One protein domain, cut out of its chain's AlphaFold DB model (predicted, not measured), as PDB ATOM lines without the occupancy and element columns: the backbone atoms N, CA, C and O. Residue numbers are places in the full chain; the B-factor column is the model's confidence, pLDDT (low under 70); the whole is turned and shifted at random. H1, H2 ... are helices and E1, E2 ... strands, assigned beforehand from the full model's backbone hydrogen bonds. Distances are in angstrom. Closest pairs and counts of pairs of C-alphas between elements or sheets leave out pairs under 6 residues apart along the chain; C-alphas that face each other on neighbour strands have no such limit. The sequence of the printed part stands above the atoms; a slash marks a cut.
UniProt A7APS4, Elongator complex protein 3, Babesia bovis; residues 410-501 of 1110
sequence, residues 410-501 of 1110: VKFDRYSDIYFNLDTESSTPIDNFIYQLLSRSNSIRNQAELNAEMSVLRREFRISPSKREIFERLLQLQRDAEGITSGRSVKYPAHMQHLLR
ATOM      1  N   VAL A 410     258.749 265.933 286.806       48.69
ATOM      2  CA  VAL A 410     259.859 266.883 286.710       48.69
ATOM      3  C   VAL A 410     259.601 268.183 287.475       48.69
ATOM      4  O   VAL A 410     258.995 269.149 287.008       48.69
ATOM      5  N   LYS A 411     260.196 268.254 288.668       50.25
ATOM      6  CA  LYS A 411     260.240 269.458 289.511       50.25
ATOM      7  C   LYS A 411     261.269 270.468 288.988       50.25
ATOM      8  O   LYS A 411     262.360 270.585 289.544       50.25
ATOM      9  N   PHE A 412     260.924 271.218 287.938       49.62
ATOM     10  CA  PHE A 412     261.794 272.279 287.412       49.62
ATOM     11  C   PHE A 412     261.820 273.512 288.326       49.62
ATOM     12  O   PHE A 412     260.979 274.415 288.245       49.62
ATOM     13  N   ASP A 413     262.801 273.559 289.226       49.91
ATOM     14  CA  ASP A 413     262.994 274.703 290.105       49.91
ATOM     15  C   ASP A 413     263.747 275.844 289.411       49.91
ATOM     16  O   ASP A 413     264.960 275.793 289.218       49.91
ATOM     17  N   ARG A 414     263.023 276.934 289.126       48.47
ATOM     18  CA  ARG A 414     263.572 278.184 288.564       48.47
ATOM     19  C   ARG A 414     264.607 278.886 289.456       48.47
ATOM     20  O   ARG A 414     265.176 279.880 289.011       48.47
ATOM     21  N   TYR A 415     264.794 278.441 290.701       49.19
ATOM     22  CA  TYR A 415     265.588 279.140 291.720       49.19
ATOM     23  C   TYR A 415     266.721 278.309 292.323       49.19
ATOM     24  O   TYR A 415     267.562 278.881 293.011       49.19
ATOM     25  N   SER A 416     266.778 277.001 292.056       57.47
ATOM     26  CA  SER A 416     267.925 276.173 292.425       57.47
ATOM     27  C   SER A 416     268.814 275.923 291.213       57.47
ATOM     28  O   SER A 416     268.373 275.928 290.062       57.47
ATOM     29  N   ASP A 417     270.082 275.636 291.485       66.88
ATOM     30  CA  ASP A 417     270.878 274.863 290.546       66.88
ATOM     31  C   ASP A 417     270.272 273.457 290.444       66.88
ATOM     32  O   ASP A 417     269.921 272.856 291.464       66.88
ATOM     33  N   ILE A 418     270.127 272.937 289.227       73.69
ATOM     34  CA  ILE A 418     269.714 271.548 288.994       73.69
ATOM     35  C   ILE A 418     270.962 270.767 288.580       73.69
ATOM     36  O   ILE A 418     271.793 271.281 287.832       73.69
ATOM     37  N   TYR A 419     271.121 269.548 289.088       73.94
ATOM     38  CA  TYR A 419     272.280 268.699 288.814       73.94
ATOM     39  C   TYR A 419     271.838 267.453 288.051       73.94
ATOM     40  O   TYR A 419     270.925 266.756 288.489       73.94
ATOM     41  N   PHE A 420     272.497 267.169 286.927       75.06
ATOM     42  CA  PHE A 420     272.229 266.000 286.087       75.06
ATOM     43  C   PHE A 420     273.463 265.109 286.014       75.06
ATOM     44  O   PHE A 420     274.572 265.618 285.855       75.06
ATOM     45  N   ASN A 421     273.284 263.790 286.078       71.00
ATOM     46  CA  ASN A 421     274.368 262.830 285.880       71.00
ATOM     47  C   ASN A 421     274.327 262.304 284.444       71.00
ATOM     48  O   ASN A 421     273.430 261.551 284.083       71.00
ATOM     49  N   LEU A 422     275.315 262.690 283.639       69.69
ATOM     50  CA  LEU A 422     275.474 262.216 282.267       69.69
ATOM     51  C   LEU A 422     276.326 260.946 282.237       69.69
ATOM     52  O   LEU A 422     277.494 260.974 282.633       69.69
ATOM     53  N   ASP A 423     275.752 259.842 281.764       67.75
ATOM     54  CA  ASP A 423     276.502 258.613 281.504       67.75
ATOM     55  C   ASP A 423     277.569 258.839 280.418       67.75
ATOM     56  O   ASP A 423     277.339 259.506 279.410       67.75
ATOM     57  N   THR A 424     278.757 258.283 280.645       60.38
ATOM     58  CA  THR A 424     279.906 258.374 279.741       60.38
ATOM     59  C   THR A 424     279.937 257.290 278.670       60.38
ATOM     60  O   THR A 424     280.704 257.437 277.722       60.38
ATOM     61  N   GLU A 425     279.149 256.216 278.800       60.62
ATOM     62  CA  GLU A 425     279.148 255.102 277.837       60.62
ATOM     63  C   GLU A 425     278.028 255.206 276.781       60.62
ATOM     64  O   GLU A 425     278.186 254.676 275.682       60.62
ATOM     65  N   SER A 426     276.939 255.938 277.057       68.56
ATOM     66  CA  SER A 426     275.780 256.093 276.150       68.56
ATOM     67  C   SER A 426     275.515 257.514 275.616       68.56
ATOM     68  O   SER A 426     274.529 257.728 274.910       68.56
ATOM     69  N   SER A 427     276.378 258.498 275.906       73.69
ATOM     70  CA  SER A 427     276.139 259.912 275.562       73.69
ATOM     71  C   SER A 427     275.963 260.170 274.055       73.69
ATOM     72  O   SER A 427     276.852 259.865 273.256       73.69
ATOM     73  N   THR A 428     274.867 260.823 273.665       84.38
ATOM     74  CA  THR A 428     274.604 261.233 272.272       84.38
ATOM     75  C   THR A 428     275.354 262.529 271.886       84.38
ATOM     76  O   THR A 428     275.904 263.217 272.757       84.38
ATOM     77  N   PRO A 429     275.375 262.940 270.598       84.69
ATOM     78  CA  PRO A 429     275.957 264.225 270.194       84.69
ATOM     79  C   PRO A 429     275.294 265.440 270.862       84.69
ATOM     80  O   PRO A 429     275.992 266.377 271.251       84.69
ATOM     81  N   ILE A 430     273.967 265.414 271.055       86.31
ATOM     82  CA  ILE A 430     273.245 266.490 271.754       86.31
ATOM     83  C   ILE A 430     273.558 266.503 273.257       86.31
ATOM     84  O   ILE A 430     273.703 267.580 273.830       86.31
ATOM     85  N   ASP A 431     273.785 265.344 273.880       86.19
ATOM     86  CA  ASP A 431     274.204 265.271 275.288       86.19
ATOM     87  C   ASP A 431     275.585 265.901 275.508       86.19
ATOM     88  O   ASP A 431     275.791 266.636 276.471       86.19
ATOM     89  N   ASN A 432     276.523 265.672 274.584       86.56
ATOM     90  CA  ASN A 432     277.860 266.265 274.643       86.56
ATOM     91  C   ASN A 432     277.848 267.777 274.350       86.56
ATOM     92  O   ASN A 432     278.560 268.538 275.011       86.56
ATOM     93  N   PHE A 433     276.989 268.232 273.432       90.06
ATOM     94  CA  PHE A 433     276.723 269.657 273.206       90.06
ATOM     95  C   PHE A 433     276.164 270.332 274.472       90.06
ATOM     96  O   PHE A 433     276.656 271.382 274.886       90.06
ATOM     97  N   ILE A 434     275.174 269.711 275.126       88.12
ATOM     98  CA  ILE A 434     274.572 270.198 276.376       88.12
ATOM     99  C   ILE A 434     275.602 270.201 277.514       88.12
ATOM    100  O   ILE A 434     275.706 271.195 278.236       88.12
ATOM    101  N   TYR A 435     276.409 269.141 277.640       87.44
ATOM    102  CA  TYR A 435     277.508 269.050 278.606       87.44
ATOM    103  C   TYR A 435     278.462 270.241 278.480       87.44
ATOM    104  O   TYR A 435     278.764 270.902 279.476       87.44
ATOM    105  N   GLN A 436     278.927 270.542 277.263       87.62
ATOM    106  CA  GLN A 436     279.829 271.666 277.007       87.62
ATOM    107  C   GLN A 436     279.155 273.016 277.279       87.62
ATOM    108  O   GLN A 436     279.728 273.850 277.980       87.62
ATOM    109  N   LEU A 437     277.921 273.218 276.804       89.38
ATOM    110  CA  LEU A 437     277.169 274.462 277.000       89.38
ATOM    111  C   LEU A 437     276.949 274.786 278.486       89.38
ATOM    112  O   LEU A 437     277.115 275.931 278.907       89.38
ATOM    113  N   LEU A 438     276.611 273.780 279.297       87.38
ATOM    114  CA  LEU A 438     276.458 273.946 280.742       87.38
ATOM    115  C   LEU A 438     277.806 274.059 281.468       87.38
ATOM    116  O   LEU A 438     277.918 274.855 282.397       87.38
ATOM    117  N   SER A 439     278.852 273.363 281.014       86.31
ATOM    118  CA  SER A 439     280.212 273.519 281.561       86.31
ATOM    119  C   SER A 439     280.764 274.937 281.357       86.31
ATOM    120  O   SER A 439     281.466 275.458 282.222       86.31
ATOM    121  N   ARG A 440     280.397 275.596 280.248       87.56
ATOM    122  CA  ARG A 440     280.744 276.996 279.942       87.56
ATOM    123  C   ARG A 440     279.775 278.023 280.552       87.56
ATOM    124  O   ARG A 440     280.025 279.217 280.455       87.56
ATOM    125  N   SER A 441     278.711 277.609 281.246       83.31
ATOM    126  CA  SER A 441     277.637 278.505 281.728       83.31
ATOM    127  C   SER A 441     278.080 279.709 282.575       83.31
ATOM    128  O   SER A 441     277.358 280.704 282.631       83.31
ATOM    129  N   ASN A 442     279.255 279.663 283.211       81.38
ATOM    130  CA  ASN A 442     279.801 280.773 284.001       81.38
ATOM    131  C   ASN A 442     280.318 281.958 283.154       81.38
ATOM    132  O   ASN A 442     280.407 283.069 283.682       81.38
ATOM    133  N   SER A 443     280.656 281.762 281.871       82.06
ATOM    134  CA  SER A 443     280.979 282.871 280.951       82.06
ATOM    135  C   SER A 443     279.724 283.518 280.353       82.06
ATOM    136  O   SER A 443     279.774 284.673 279.940       82.06
ATOM    137  N   ILE A 444     278.597 282.801 280.350       83.94
ATOM    138  CA  ILE A 444     277.347 283.201 279.699       83.94
ATOM    139  C   ILE A 444     276.456 283.964 280.690       83.94
ATOM    140  O   ILE A 444     275.893 283.383 281.616       83.94
ATOM    141  N   ARG A 445     276.293 285.273 280.480       77.69
ATOM    142  CA  ARG A 445     275.494 286.192 281.312       77.69
ATOM    143  C   ARG A 445     274.278 286.744 280.569       77.69
ATOM    144  O   ARG A 445     273.263 287.031 281.198       77.69
ATOM    145  N   ASN A 446     274.367 286.902 279.247       78.94
ATOM    146  CA  ASN A 446     273.309 287.466 278.408       78.94
ATOM    147  C   ASN A 446     273.012 286.635 277.141       78.94
ATOM    148  O   ASN A 446     273.628 285.606 276.864       78.94
ATOM    149  N   GLN A 447     272.013 287.076 276.368       80.75
ATOM    150  CA  GLN A 447     271.533 286.353 275.187       80.75
ATOM    151  C   GLN A 447     272.514 286.376 274.001       80.75
ATOM    152  O   GLN A 447     272.512 285.428 273.217       80.75
ATOM    153  N   ALA A 448     273.338 287.418 273.858       82.06
ATOM    154  CA  ALA A 448     274.329 287.502 272.786       82.06
ATOM    155  C   ALA A 448     275.493 286.534 273.045       82.06
ATOM    156  O   ALA A 448     275.860 285.768 272.161       82.06
ATOM    157  N   GLU A 449     275.985 286.477 274.286       87.44
ATOM    158  CA  GLU A 449     276.986 285.496 274.733       87.44
ATOM    159  C   GLU A 449     276.481 284.054 274.571       87.44
ATOM    160  O   GLU A 449     277.199 283.204 274.047       87.44
ATOM    161  N   LEU A 450     275.218 283.780 274.937       87.75
ATOM    162  CA  LEU A 450     274.605 282.466 274.709       87.75
ATOM    163  C   LEU A 450     274.546 282.122 273.211       87.75
ATOM    164  O   LEU A 450     274.824 280.986 272.832       87.75
ATOM    165  N   ASN A 451     274.190 283.081 272.352       88.69
ATOM    166  CA  ASN A 451     274.169 282.864 270.905       88.69
ATOM    167  C   ASN A 451     275.580 282.592 270.356       88.69
ATOM    168  O   ASN A 451     275.737 281.687 269.538       88.69
ATOM    169  N   ALA A 452     276.596 283.315 270.833       89.94
ATOM    170  CA  ALA A 452     277.986 283.125 270.431       89.94
ATOM    171  C   ALA A 452     278.517 281.732 270.818       89.94
ATOM    172  O   ALA A 452     279.011 281.013 269.949       89.94
ATOM    173  N   GLU A 453     278.350 281.303 272.075       90.69
ATOM    174  CA  GLU A 453     278.760 279.960 272.525       90.69
ATOM    175  C   GLU A 453     277.975 278.851 271.811       90.69
ATOM    176  O   GLU A 453     278.576 277.878 271.356       90.69
ATOM    177  N   MET A 454     276.660 279.008 271.596       90.44
ATOM    178  CA  MET A 454     275.911 278.070 270.750       90.44
ATOM    179  C   MET A 454     276.505 278.004 269.335       90.44
ATOM    180  O   MET A 454     276.713 276.910 268.823       90.44
ATOM    181  N   SER A 455     276.844 279.129 268.703       90.81
ATOM    182  CA  SER A 455     277.455 279.151 267.364       90.81
ATOM    183  C   SER A 455     278.906 278.640 267.320       90.81
ATOM    184  O   SER A 455     279.389 278.270 266.248       90.81
ATOM    185  N   VAL A 456     279.617 278.561 268.449       92.06
ATOM    186  CA  VAL A 456     280.867 277.785 268.573       92.06
ATOM    187  C   VAL A 456     280.544 276.292 268.622       92.06
ATOM    188  O   VAL A 456     280.987 275.538 267.756       92.06
ATOM    189  N   LEU A 457     279.706 275.872 269.572       91.81
ATOM    190  CA  LEU A 457     279.372 274.465 269.810       91.81
ATOM    191  C   LEU A 457     278.685 273.796 268.612       91.81
ATOM    192  O   LEU A 457     278.921 272.622 268.340       91.81
ATOM    193  N   ARG A 458     277.880 274.535 267.842       93.31
ATOM    194  CA  ARG A 458     277.233 274.026 266.619       93.31
ATOM    195  C   ARG A 458     278.247 273.636 265.541       93.31
ATOM    196  O   ARG A 458     278.049 272.644 264.845       93.31
ATOM    197  N   ARG A 459     279.364 274.369 265.440       92.06
ATOM    198  CA  ARG A 459     280.487 274.034 264.544       92.06
ATOM    199  C   ARG A 459     281.352 272.904 265.110       92.06
ATOM    200  O   ARG A 459     281.795 272.056 264.343       92.06
ATOM    201  N   GLU A 460     281.547 272.877 266.429       91.38
ATOM    202  CA  GLU A 460     282.294 271.835 267.155       91.38
ATOM    203  C   GLU A 460     281.633 270.449 266.995       91.38
ATOM    204  O   GLU A 460     282.288 269.494 266.581       91.38
ATOM    205  N   PHE A 461     280.319 270.354 267.235       89.12
ATOM    206  CA  PHE A 461     279.555 269.096 267.214       89.12
ATOM    207  C   PHE A 461     278.815 268.806 265.898       89.12
ATOM    208  O   PHE A 461     278.226 267.737 265.761       89.12
ATOM    209  N   ARG A 462     278.834 269.735 264.928       90.25
ATOM    210  CA  ARG A 462     278.128 269.640 263.628       90.25
ATOM    211  C   ARG A 462     276.617 269.371 263.738       90.25
ATOM    212  O   ARG A 462     276.026 268.755 262.857       90.25
ATOM    213  N   ILE A 463     275.994 269.859 264.809       90.62
ATOM    214  CA  ILE A 463     274.544 269.813 265.035       90.62
ATOM    215  C   ILE A 463     274.032 271.220 265.337       90.62
ATOM    216  O   ILE A 463     274.740 272.006 265.961       90.62
ATOM    217  N   SER A 464     272.793 271.528 264.947       89.06
ATOM    218  CA  SER A 464     272.187 272.860 265.112       89.06
ATOM    219  C   SER A 464     270.937 272.861 266.007       89.06
ATOM    220  O   SER A 464     269.922 273.428 265.603       89.06
ATOM    221  N   PRO A 465     270.972 272.270 267.222       89.19
ATOM    222  CA  PRO A 465     269.781 272.140 268.053       89.19
ATOM    223  C   PRO A 465     269.208 273.513 268.419       89.19
ATOM    224  O   PRO A 465     269.936 274.480 268.699       89.19
ATOM    225  N   SER A 466     267.883 273.605 268.417       85.44
ATOM    226  CA  SER A 466     267.142 274.750 268.928       85.44
ATOM    227  C   SER A 466     267.129 274.763 270.460       85.44
ATOM    228  O   SER A 466     267.368 273.759 271.131       85.44
ATOM    229  N   LYS A 467     266.753 275.912 271.036       84.06
ATOM    230  CA  LYS A 467     266.489 276.030 272.479       84.06
ATOM    231  C   LYS A 467     265.441 275.025 272.983       84.06
ATOM    232  O   LYS A 467     265.510 274.624 274.140       84.06
ATOM    233  N   ARG A 468     264.487 274.630 272.127       80.69
ATOM    234  CA  ARG A 468     263.439 273.658 272.459       80.69
ATOM    235  C   ARG A 468     264.025 272.254 272.599       80.69
ATOM    236  O   ARG A 468     263.846 271.657 273.648       80.69
ATOM    237  N   GLU A 469     264.785 271.777 271.614       83.88
ATOM    238  CA  GLU A 469     265.425 270.448 271.667       83.88
ATOM    239  C   GLU A 469     266.426 270.339 272.826       83.88
ATOM    240  O   GLU A 469     266.477 269.319 273.509       83.88
ATOM    241  N   ILE A 470     267.176 271.416 273.103       85.94
ATOM    242  CA  ILE A 470     268.050 271.509 274.283       85.94
ATOM    243  C   ILE A 470     267.234 271.324 275.572       85.94
ATOM    244  O   ILE A 470     267.631 270.553 276.442       85.94
ATOM    245  N   PHE A 471     266.094 272.007 275.701       80.94
ATOM    246  CA  PHE A 471     265.235 271.914 276.883       80.94
ATOM    247  C   PHE A 471     264.545 270.545 277.004       80.94
ATOM    248  O   PHE A 471     264.582 269.941 278.071       80.94
ATOM    249  N   GLU A 472     263.991 270.010 275.915       78.12
ATOM    250  CA  GLU A 472     263.348 268.690 275.880       78.12
ATOM    251  C   GLU A 472     264.346 267.563 276.210       78.12
ATOM    252  O   GLU A 472     264.023 266.681 277.009       78.12
ATOM    253  N   ARG A 473     265.597 267.630 275.725       84.19
ATOM    254  CA  ARG A 473     266.630 266.655 276.117       84.19
ATOM    255  C   ARG A 473     267.112 266.841 277.560       84.19
ATOM    256  O   ARG A 473     267.340 265.837 278.228       84.19
ATOM    257  N   LEU A 474     267.212 268.071 278.075       79.44
ATOM    258  CA  LEU A 474     267.532 268.326 279.491       79.44
ATOM    259  C   LEU A 474     266.506 267.700 280.451       79.44
ATOM    260  O   LEU A 474     266.889 267.173 281.492       79.44
ATOM    261  N   LEU A 475     265.220 267.712 280.092       73.81
ATOM    262  CA  LEU A 475     264.156 267.067 280.871       73.81
ATOM    263  C   LEU A 475     264.266 265.540 280.837       73.81
ATOM    264  O   LEU A 475     264.167 264.894 281.879       73.81
ATOM    265  N   GLN A 476     264.525 264.963 279.660       77.12
ATOM    266  CA  GLN A 476     264.752 263.524 279.541       77.12
ATOM    267  C   GLN A 476     265.979 263.095 280.363       77.12
ATOM    268  O   GLN A 476     265.887 262.148 281.132       77.12
ATOM    269  N   LEU A 477     267.082 263.852 280.304       76.56
ATOM    270  CA  LEU A 477     268.271 263.629 281.137       76.56
ATOM    271  C   LEU A 477     267.993 263.754 282.644       76.56
ATOM    272  O   LEU A 477     268.627 263.054 283.430       76.56
ATOM    273  N   GLN A 478     267.051 264.607 283.064       72.62
ATOM    274  CA  GLN A 478     266.632 264.685 284.466       72.62
ATOM    275  C   GLN A 478     265.974 263.381 284.935       72.62
ATOM    276  O   GLN A 478     266.251 262.933 286.044       72.62
ATOM    277  N   ARG A 479     265.139 262.769 284.085       70.12
ATOM    278  CA  ARG A 479     264.472 261.492 284.369       70.12
ATOM    279  C   ARG A 479     265.435 260.307 284.277       70.12
ATOM    280  O   ARG A 479     265.473 259.475 285.176       70.12
ATOM    281  N   ASP A 480     266.251 260.266 283.222       69.12
ATOM    282  CA  ASP A 480     267.253 259.219 282.977       69.12
ATOM    283  C   ASP A 480     268.287 259.140 284.127       69.12
ATOM    284  O   ASP A 480     268.832 258.072 284.409       69.12
ATOM    285  N   ALA A 481     268.544 260.257 284.821       62.91
ATOM    286  CA  ALA A 481     269.489 260.333 285.934       62.91
ATOM    287  C   ALA A 481     269.019 259.653 287.238       62.91
ATOM    288  O   ALA A 481     269.866 259.416 288.107       62.91
ATOM    289  N   GLU A 482     267.736 259.285 287.397       57.44
ATOM    290  CA  GLU A 482     267.201 258.597 288.591       57.44
ATOM    291  C   GLU A 482     267.607 257.104 288.662       57.44
ATOM    292  O   GLU A 482     266.797 256.183 288.743       57.44
ATOM    293  N   GLY A 483     268.919 256.860 288.647       55.00
ATOM    294  CA  GLY A 483     269.540 255.535 288.709       55.00
ATOM    295  C   GLY A 483     271.038 255.520 288.378       55.00
ATOM    296  O   GLY A 483     271.730 254.562 288.722       55.00
ATOM    297  N   ILE A 484     271.566 256.582 287.755       59.91
ATOM    298  CA  ILE A 484     272.956 256.653 287.278       59.91
ATOM    299  C   ILE A 484     273.896 257.099 288.411       59.91
ATOM    300  O   ILE A 484     273.957 258.276 288.777       59.91
ATOM    301  N   THR A 485     274.680 256.155 288.937       54.66
ATOM    302  CA  THR A 485     275.663 256.380 290.017       54.66
ATOM    303  C   THR A 485     277.095 256.639 289.533       54.66
ATOM    304  O   THR A 485     277.951 256.984 290.347       54.66
ATOM    305  N   SER A 486     277.367 256.493 288.232       56.12
ATOM    306  CA  SER A 486     278.713 256.556 287.627       56.12
ATOM    307  C   SER A 486     278.858 257.590 286.499       56.12
ATOM    308  O   SER A 486     279.783 257.498 285.698       56.12
ATOM    309  N   GLY A 487     277.951 258.568 286.416       63.50
ATOM    310  CA  GLY A 487     277.971 259.621 285.392       63.50
ATOM    311  C   GLY A 487     278.779 260.866 285.782       63.50
ATOM    312  O   GLY A 487     279.064 261.108 286.956       63.50
ATOM    313  N   ARG A 488     279.102 261.713 284.797       69.94
ATOM    314  CA  ARG A 488     279.623 263.069 285.038       69.94
ATOM    315  C   ARG A 488     278.484 263.966 285.515       69.94
ATOM    316  O   ARG A 488     277.529 264.183 284.771       69.94
ATOM    317  N   SER A 489     278.592 264.511 286.723       76.25
ATOM    318  CA  SER A 489     277.595 265.455 287.234       76.25
ATOM    319  C   SER A 489     277.792 266.849 286.627       76.25
ATOM    320  O   SER A 489     278.903 267.383 286.645       76.25
ATOM    321  N   VAL A 490     276.722 267.439 286.095       76.81
ATOM    322  CA  VAL A 490     276.704 268.761 285.456       76.81
ATOM    323  C   VAL A 490     275.669 269.650 286.134       76.81
ATOM    324  O   VAL A 490     274.522 269.250 286.325       76.81
ATOM    325  N   LYS A 491     276.074 270.879 286.459       82.50
ATOM    326  CA  LYS A 491     275.210 271.927 287.012       82.50
ATOM    327  C   LYS A 491     274.507 272.695 285.888       82.50
ATOM    328  O   LYS A 491     275.168 273.282 285.035       82.50
ATOM    329  N   TYR A 492     273.180 272.754 285.937       82.50
ATOM    330  CA  TYR A 492     272.336 273.668 285.168       82.50
ATOM    331  C   TYR A 492     271.899 274.832 286.071       82.50
ATOM    332  O   TYR A 492     270.968 274.680 286.869       82.50
ATOM    333  N   PRO A 493     272.583 275.989 286.003       75.81
ATOM    334  CA  PRO A 493     272.311 277.100 286.905       75.81
ATOM    335  C   PRO A 493     271.056 277.884 286.514       75.81
ATOM    336  O   PRO A 493     270.710 278.003 285.335       75.81
ATOM    337  N   ALA A 494     270.408 278.491 287.510       71.06
ATOM    338  CA  ALA A 494     269.151 279.226 287.348       71.06
ATOM    339  C   ALA A 494     269.199 280.353 286.288       71.06
ATOM    340  O   ALA A 494     268.195 280.615 285.623       71.06
ATOM    341  N   HIS A 495     270.354 280.998 286.058       74.44
ATOM    342  CA  HIS A 495     270.476 282.022 285.008       74.44
ATOM    343  C   HIS A 495     270.401 281.421 283.599       74.44
ATOM    344  O   HIS A 495     269.700 281.962 282.741       74.44
ATOM    345  N   MET A 496     271.014 280.256 283.374       79.62
ATOM    346  CA  MET A 496     270.887 279.530 282.108       79.62
ATOM    347  C   MET A 496     269.447 279.061 281.869       79.62
ATOM    348  O   MET A 496     269.004 279.089 280.726       79.62
ATOM    349  N   GLN A 497     268.674 278.731 282.914       76.19
ATOM    350  CA  GLN A 497     267.239 278.422 282.767       76.19
ATOM    351  C   GLN A 497     266.405 279.615 282.256       76.19
ATOM    352  O   GLN A 497     265.341 279.433 281.658       76.19
ATOM    353  N   HIS A 498     266.854 280.854 282.491       74.81
ATOM    354  CA  HIS A 498     266.234 282.042 281.899       74.81
ATOM    355  C   HIS A 498     266.715 282.273 280.462       74.81
ATOM    356  O   HIS A 498     265.892 282.541 279.588       74.81
ATOM    357  N   LEU A 499     268.017 282.119 280.198       78.50
ATOM    358  CA  LEU A 499     268.606 282.352 278.876       78.50
ATOM    359  C   LEU A 499     268.237 281.269 277.846       78.50
ATOM    360  O   LEU A 499     268.019 281.595 276.682       78.50
ATOM    361  N   LEU A 500     268.091 280.000 278.235       81.75
ATOM    362  CA  LEU A 500     267.644 278.916 277.345       81.75
ATOM    363  C   LEU A 500     266.129 278.908 277.094       81.75
ATOM    364  O   LEU A 500     265.664 278.184 276.218       81.75
ATOM    365  N   ARG A 501     265.349 279.766 277.763       79.44
ATOM    366  CA  ARG A 501     263.925 279.946 277.455       79.44
ATOM    367  C   ARG A 501     263.738 280.479 276.032       79.44
ATOM    368  O   ARG A 501     264.416 281.417 275.594       79.44
TER     369      ARG A 501
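What this domain is: This is residues 410 to 501 of the 1110 residues of the protein "Elongator complex protein 3" of Babesia bovis (UniProt A7APS4). Helix H1 sits in the middle: H2 folds back beside it, H3 crosses it, and an antiparallel two-stranded ribbon packs on H1 through E2 and on H3 through E1. Short H4 follows E2. The 92 printed residues hold E1, H1, H2, H3, E2, H4 in order, mostly helix and compact: radius of gyration of the C-alphas 12.5 A, spans 36 by 31 by 21 A.

Where its parts are: E1, residues 418 to 422, begins at C-alpha (269.714, 271.548, 288.994). H1 is residues 429 to 439, 15.3 A; H2 447 to 461, 20.6 A; H3 467 to 480, 19.8 A; E2 488 to 492. H4, 494 to 499, ends at C-alpha (268.606, 282.352, 278.876).

How they stand to each other: H1 and H2 touch as a hairpin, closest C-alphas Phe 433 and Leu 457, 6.5 A. H3 touches H1 with residues 470 to 474 alone, about perpendicular at 87 degrees, closest C-alphas Ile 434 and Ile 470, 7.0 A. Across E1 and E2, N 420 and O 490 are 3.0 A apart, within hydrogen-bond range. Every O i to N i+4 pair is within range in H1, H3 and H4, 10 of 11 in H2.

The domain as a whole: The printed part has no cut. Residues 410 to 417, 422 to 426 and 480 to 488 have pLDDT under 70.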